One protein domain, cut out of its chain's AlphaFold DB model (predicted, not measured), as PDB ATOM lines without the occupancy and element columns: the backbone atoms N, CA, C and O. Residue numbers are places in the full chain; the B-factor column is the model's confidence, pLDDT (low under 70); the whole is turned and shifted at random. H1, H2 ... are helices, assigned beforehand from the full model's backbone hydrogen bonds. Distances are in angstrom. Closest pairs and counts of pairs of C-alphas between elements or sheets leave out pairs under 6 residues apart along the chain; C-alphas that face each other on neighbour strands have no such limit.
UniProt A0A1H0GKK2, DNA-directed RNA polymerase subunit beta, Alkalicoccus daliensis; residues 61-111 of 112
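Overview. This is residues 61 to 111 of the 112 residues of the protein "DNA-directed RNA polymerase subunit beta" of Alkalicoccus daliensis (UniProt A0A1H0GKK2). Look for a flat, open U: the long helix H1 makes one arm, and the long link after it turns and folds back, so that the short helix H2 runs back as the other arm, with an empty gap between the two helices. Residues 61 to 72 of H1 and residues 97 to 111, of which 98 to 109 belong to H2, stand free. The 51 printed residues hold two named helices, H1 then H2, and no named strand; the class is all helix. The whole is loose, with a radius of gyration of the C-alphas of 13.5 A and spans of 42 by 22 by 7 A.

Arrangement. Start at H1, residues 61 to 86, and compare H2, residues 98 to 109: the two are apart, no C-alpha of the one being within 8 A of the other. In H2 every O i to N i+4 pair is within hydrogen-bond range; in H1, 21 of 22 are.

Along the chain. Find C-alpha 61 at (-20.367, -169.053, 25.565); from there H1 runs 36.6 A to C-alpha 86 at (-38.798, -146.230, 3.623). H2 runs 16.5 A from Arg 98 to C-alpha 109 at (-31.048, -182.147, 18.598).

Size, cuts and confidence. The two C-alphas farthest apart, those of Asp 88 and Ser 111, are 41.7 A apart. The printed part has no cut, and 11 residues make the long link. The model's pLDDT is under 70 at residues 83 to 100, 102 to 103, 106 and 108 to 111.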
ATOM      1  N   TRP A  61     -20.542-169.411  26.970       81.00
ATOM      2  CA  TRP A  61     -20.367-169.053  25.565       81.00
ATOM      3  C   TRP A  61     -21.640-169.209  24.742       81.00
ATOM      4  O   TRP A  61     -21.966-168.316  23.965       81.00
ATOM      5  N   LEU A  62     -22.400-170.286  24.957       77.69
ATOM      6  CA  LEU A  62     -23.696-170.464  24.299       77.69
ATOM      7  C   LEU A  62     -24.625-169.302  24.638       77.69
ATOM      8  O   LEU A  62     -25.306-168.787  23.760       77.69
ATOM      9  N   ARG A  63     -24.594-168.816  25.886       83.31
ATOM     10  CA  ARG A  63     -25.372-167.640  26.282       83.31
ATOM     11  C   ARG A  63     -24.981-166.388  25.490       83.31
ATOM     12  O   ARG A  63     -25.866-165.654  25.066       83.31
ATOM     13  N   ILE A  64     -23.687-166.155  25.271       87.19
ATOM     14  CA  ILE A  64     -23.190-165.013  24.485       87.19
ATOM     15  C   ILE A  64     -23.593-165.149  23.011       87.19
ATOM     16  O   ILE A  64     -24.074-164.181  22.431       87.19
ATOM     17  N   ILE A  65     -23.466-166.344  22.426       86.62
ATOM     18  CA  ILE A  65     -23.866-166.623  21.037       86.62
ATOM     19  C   ILE A  65     -25.369-166.396  20.849       86.62
ATOM     20  O   ILE A  65     -25.763-165.742  19.889       86.62
ATOM     21  N   ILE A  66     -26.202-166.858  21.787       84.81
ATOM     22  CA  ILE A  66     -27.656-166.645  21.748       84.81
ATOM     23  C   ILE A  66     -27.988-165.151  21.791       84.81
ATOM     24  O   ILE A  66     -28.790-164.678  20.992       84.81
ATOM     25  N   VAL A  67     -27.370-164.390  22.698       87.38
ATOM     26  CA  VAL A  67     -27.613-162.943  22.802       87.38
ATOM     27  C   VAL A  67     -27.150-162.216  21.539       87.38
ATOM     28  O   VAL A  67     -27.865-161.355  21.034       87.38
ATOM     29  N   LEU A  68     -25.990-162.584  20.992       88.25
ATOM     30  CA  LEU A  68     -25.452-161.988  19.771       88.25
ATOM     31  C   LEU A  68     -26.323-162.313  18.548       88.25
ATOM     32  O   LEU A  68     -26.589-161.425  17.741       88.25
ATOM     33  N   ALA A  69     -26.839-163.540  18.456       85.50
ATOM     34  CA  ALA A  69     -27.796-163.944  17.432       85.50
ATOM     35  C   ALA A  69     -29.124-163.184  17.561       85.50
ATOM     36  O   ALA A  69     -29.628-162.683  16.561       85.50
ATOM     37  N   LEU A  70     -29.659-163.014  18.778       85.50
ATOM     38  CA  LEU A  70     -30.863-162.207  19.004       85.50
ATOM     39  C   LEU A  70     -30.665-160.748  18.594       85.50
ATOM     40  O   LEU A  70     -31.559-160.169  17.988       85.50
ATOM     41  N   ILE A  71     -29.515-160.151  18.913       88.88
ATOM     42  CA  ILE A  71     -29.208-158.768  18.528       88.88
ATOM     43  C   ILE A  71     -29.086-158.657  17.008       88.88
ATOM     44  O   ILE A  71     -29.654-157.735  16.430       88.88
ATOM     45  N   ALA A  72     -28.394-159.592  16.353       85.56
ATOM     46  CA  ALA A  72     -28.271-159.616  14.899       85.56
ATOM     47  C   ALA A  72     -29.638-159.776  14.215       85.56
ATOM     48  O   ALA A  72     -29.931-159.075  13.252       85.56
ATOM     49  N   LEU A  73     -30.497-160.643  14.752       83.19
ATOM     50  CA  LEU A  73     -31.834-160.892  14.223       83.19
ATOM     51  C   LEU A  73     -32.764-159.701  14.480       83.19
ATOM     52  O   LEU A  73     -33.460-159.268  13.572       83.19
ATOM     53  N   ALA A  74     -32.716-159.090  15.666       83.81
ATOM     54  CA  ALA A  74     -33.441-157.857  15.965       83.81
ATOM     55  C   ALA A  74     -32.957-156.676  15.110       83.81
ATOM     56  O   ALA A  74     -33.772-155.870  14.673       83.81
ATOM     57  N   ALA A  75     -31.654-156.583  14.835       84.75
ATOM     58  CA  ALA A  75     -31.091-155.582  13.937       84.75
ATOM     59  C   ALA A  75     -31.509-155.831  12.484       84.75
ATOM     60  O   ALA A  75     -31.880-154.885  11.804       84.75
ATOM     61  N   ALA A  76     -31.514-157.083  12.020       81.44
ATOM     62  CA  ALA A  76     -31.973-157.454  10.685       81.44
ATOM     63  C   ALA A  76     -33.474-157.194  10.509       81.44
ATOM     64  O   ALA A  76     -33.863-156.594   9.518       81.44
ATOM     65  N   VAL A  77     -34.306-157.565  11.488       78.19
ATOM     66  CA  VAL A  77     -35.752-157.290  11.500       78.19
ATOM     67  C   VAL A  77     -36.021-155.792  11.616       78.19
ATOM     68  O   VAL A  77     -36.834-155.259  10.875       78.19
ATOM     69  N   GLY A  78     -35.326-155.088  12.509       80.38
ATOM     70  CA  GLY A  78     -35.461-153.642  12.678       80.38
ATOM     71  C   GLY A  78     -35.009-152.865  11.442       80.38
ATOM     72  O   GLY A  78     -35.668-151.903  11.058       80.38
ATOM     73  N   ALA A  79     -33.936-153.310  10.784       80.00
ATOM     74  CA  ALA A  79     -33.479-152.765   9.512       80.00
ATOM     75  C   ALA A  79     -34.433-153.127   8.372       80.00
ATOM     76  O   ALA A  79     -34.735-152.258   7.574       80.00
ATOM     77  N   MET A  80     -34.960-154.352   8.320       71.69
ATOM     78  CA  MET A  80     -35.977-154.768   7.350       71.69
ATOM     79  C   MET A  80     -37.253-153.950   7.501       71.69
ATOM     80  O   MET A  80     -37.750-153.445   6.514       71.69
ATOM     81  N   ILE A  81     -37.762-153.745   8.716       73.12
ATOM     82  CA  ILE A  81     -38.949-152.914   8.963       73.12
ATOM     83  C   ILE A  81     -38.641-151.442   8.663       73.12
ATOM     84  O   ILE A  81     -39.401-150.780   7.964       73.12
ATOM     85  N   GLY A  82     -37.515-150.922   9.157       73.38
ATOM     86  CA  GLY A  82     -37.109-149.536   8.931       73.38
ATOM     87  C   GLY A  82     -36.853-149.227   7.457       73.38
ATOM     88  O   GLY A  82     -37.197-148.145   6.992       73.38
ATOM     89  N   TYR A  83     -36.304-150.187   6.715       68.75
ATOM     90  CA  TYR A  83     -36.049-150.075   5.286       68.75
ATOM     91  C   TYR A  83     -37.286-150.397   4.447       68.75
ATOM     92  O   TYR A  83     -37.491-149.721   3.458       68.75
ATOM     93  N   ALA A  84     -38.157-151.327   4.841       64.75
ATOM     94  CA  ALA A  84     -39.398-151.643   4.119       64.75
ATOM     95  C   ALA A  84     -40.497-150.585   4.308       64.75
ATOM     96  O   ALA A  84     -41.431-150.521   3.516       64.75
ATOM     97  N   ILE A  85     -40.412-149.752   5.354       64.50
ATOM     98  CA  ILE A  85     -41.266-148.560   5.496       64.50
ATOM     99  C   ILE A  85     -40.752-147.413   4.607       64.50
ATOM    100  O   ILE A  85     -41.549-146.605   4.135       64.50
ATOM    101  N   ILE A  86     -39.434-147.321   4.385       68.38
ATOM    102  CA  ILE A  86     -38.798-146.230   3.623       68.38
ATOM    103  C   ILE A  86     -38.586-146.566   2.135       68.38
ATOM    104  O   ILE A  86     -38.512-145.663   1.305       68.38
ATOM    105  N   GLY A  87     -38.444-147.846   1.808       60.69
ATOM    106  CA  GLY A  87     -38.105-148.402   0.508       60.69
ATOM    107  C   GLY A  87     -39.229-149.316   0.047       60.69
ATOM    108  O   GLY A  87     -39.758-150.109   0.821       60.69
ATOM    109  N   ASP A  88     -39.617-149.137  -1.206       58.09
ATOM    110  CA  ASP A  88     -40.766-149.761  -1.853       58.09
ATOM    111  C   ASP A  88     -40.844-151.277  -1.580       58.09
ATOM    112  O   ASP A  88     -39.842-151.988  -1.666       58.09
ATOM    113  N   GLY A  89     -42.028-151.739  -1.176       61.62
ATOM    114  CA  GLY A  89     -42.230-152.971  -0.415       61.62
ATOM    115  C   GLY A  89     -41.690-154.249  -1.064       61.62
ATOM    116  O   GLY A  89     -41.931-154.530  -2.234       61.62
ATOM    117  N   GLY A  90     -41.035-155.077  -0.253       59.59
ATOM    118  CA  GLY A  90     -40.621-156.427  -0.625       59.59
ATOM    119  C   GLY A  90     -40.355-157.265   0.619       59.59
ATOM    120  O   GLY A  90     -39.295-157.158   1.221       59.59
ATOM    121  N   ASP A  91     -41.357-158.050   1.012       60.66
ATOM    122  CA  ASP A  91     -41.242-159.247   1.854       60.66
ATOM    123  C   ASP A  91     -40.563-159.093   3.226       60.66
ATOM    124  O   ASP A  91     -39.525-159.663   3.546       60.66
ATOM    125  N   MET A  92     -41.279-158.403   4.115       52.84
ATOM    126  CA  MET A  92     -40.973-158.228   5.544       52.84
ATOM    127  C   MET A  92     -40.953-159.548   6.351       52.84
ATOM    128  O   MET A  92     -40.627-159.544   7.538       52.84
ATOM    129  N   MET A  93     -41.368-160.667   5.749       58.72
ATOM    130  CA  MET A  93     -41.835-161.855   6.473       58.72
ATOM    131  C   MET A  93     -40.810-162.989   6.583       58.72
ATOM    132  O   MET A  93     -41.030-163.932   7.341       58.72
ATOM    133  N   ASP A  94     -39.678-162.897   5.882       59.78
ATOM    134  CA  ASP A  94     -38.754-164.030   5.752       59.78
ATOM    135  C   ASP A  94     -38.007-164.362   7.058       59.78
ATOM    136  O   ASP A  94     -37.611-165.495   7.312       59.78
ATOM    137  N   VAL A  95     -37.918-163.400   7.980       56.41
ATOM    138  CA  VAL A  95     -37.332-163.614   9.317       56.41
ATOM    139  C   VAL A  95     -38.312-164.276  10.299       56.41
ATOM    140  O   VAL A  95     -37.899-164.818  11.322       56.41
ATOM    141  N   PHE A  96     -39.614-164.248   9.992       56.06
ATOM    142  CA  PHE A  96     -40.668-164.926  10.756       56.06
ATOM    143  C   PHE A  96     -40.957-166.340  10.233       56.06
ATOM    144  O   PHE A  96     -41.747-167.064  10.850       56.06
ATOM    145  N   ASN A  97     -40.329-166.748   9.121       56.84
ATOM    146  CA  ASN A  97     -40.492-168.089   8.581       56.84
ATOM    147  C   ASN A  97     -40.032-169.128   9.612       56.84
ATOM    148  O   ASN A  97     -38.922-169.083  10.151       56.84
ATOM    149  N   ARG A  98     -40.920-170.089   9.893       57.00
ATOM    150  CA  ARG A  98     -40.683-171.211  10.819       57.00
ATOM    151  C   ARG A  98     -39.452-172.045  10.445       57.00
ATOM    152  O   ARG A  98     -38.921-172.735  11.312       57.00
ATOM    153  N   ASP A  99     -38.982-171.954   9.205       63.25
ATOM    154  CA  ASP A  99     -37.800-172.656   8.709       63.25
ATOM    155  C   ASP A  99     -36.509-172.293   9.458       63.25
ATOM    156  O   ASP A  99     -35.717-173.184   9.767       63.25
ATOM    157  N   THR A 100     -36.330-171.034   9.879       63.81
ATOM    158  CA  THR A 100     -35.150-170.631  10.673       63.81
ATOM    159  C   THR A 100     -35.151-171.275  12.062       63.81
ATOM    160  O   THR A 100     -34.108-171.683  12.573       63.81
ATOM    161  N   TRP A 101     -36.330-171.429  12.674       71.94
ATOM    162  CA  TRP A 101     -36.467-172.100  13.968       71.94
ATOM    163  C   TRP A 101     -36.211-173.597  13.851       71.94
ATOM    164  O   TRP A 101     -35.523-174.153  14.705       71.94
ATOM    165  N   ASN A 102     -36.692-174.233  12.781       69.94
ATOM    166  CA  ASN A 102     -36.401-175.639  12.513       69.94
ATOM    167  C   ASN A 102     -34.896-175.882  12.359       69.94
ATOM    168  O   ASN A 102     -34.389-176.830  12.944       69.94
ATOM    169  N   HIS A 103     -34.167-174.990  11.679       64.88
ATOM    170  CA  HIS A 103     -32.714-175.113  11.524       64.88
ATOM    171  C   HIS A 103     -31.962-175.025  12.866       64.88
ATOM    172  O   HIS A 103     -31.008-175.761  13.102       64.88
ATOM    173  N   ILE A 104     -32.420-174.166  13.784       71.00
ATOM    174  CA  ILE A 104     -31.854-174.062  15.139       71.00
ATOM    175  C   ILE A 104     -32.188-175.307  15.977       71.00
ATOM    176  O   ILE A 104     -31.326-175.793  16.708       71.00
ATOM    177  N   TYR A 105     -33.416-175.832  15.883       72.19
ATOM    178  CA  TYR A 105     -33.808-177.063  16.580       72.19
ATOM    179  C   TYR A 105     -32.999-178.274  16.107       72.19
ATOM    180  O   TYR A 105     -32.590-179.073  16.947       72.19
ATOM    181  N   ASP A 106     -32.724-178.369  14.805       68.25
ATOM    182  CA  ASP A 106     -31.936-179.454  14.217       68.25
ATOM    183  C   ASP A 106     -30.498-179.446  14.762       68.25
ATOM    184  O   ASP A 106     -30.023-180.458  15.259       68.25
ATOM    185  N   ILE A 107     -29.849-178.274  14.837       70.81
ATOM    186  CA  ILE A 107     -28.494-178.131  15.412       70.81
ATOM    187  C   ILE A 107     -28.444-178.541  16.896       70.81
ATOM    188  O   ILE A 107     -27.438-179.072  17.367       70.81
ATOM    189  N   ILE A 108     -29.511-178.285  17.660       68.38
ATOM    190  CA  ILE A 108     -29.569-178.628  19.091       68.38
ATOM    191  C   ILE A 108     -29.829-180.125  19.296       68.38
ATOM    192  O   ILE A 108     -29.299-180.700  20.247       68.38
ATOM    193  N   TYR A 109     -30.643-180.749  18.443       65.25
ATOM    194  CA  TYR A 109     -31.048-182.147  18.598       65.25
ATOM    195  C   TYR A 109     -30.077-183.134  17.926       65.25
ATOM    196  O   TYR A 109     -29.902-184.234  18.438       65.25
ATOM    197  N   ASP A 110     -29.398-182.731  16.848       58.28
ATOM    198  CA  ASP A 110     -28.361-183.516  16.149       58.28
ATOM    199  C   ASP A 110     -27.037-183.598  16.938       58.28
ATOM    200  O   ASP A 110     -26.214-184.482  16.728       58.28
ATOM    201  N   SER A 111     -26.831-182.688  17.898       53.38
ATOM    202  CA  SER A 111     -25.644-182.658  18.764       53.38
ATOM    203  C   SER A 111     -25.793-183.475  20.068       53.38
ATOM    204  O   SER A 111     -24.911-183.369  20.931       53.38
TER     205      SER A 111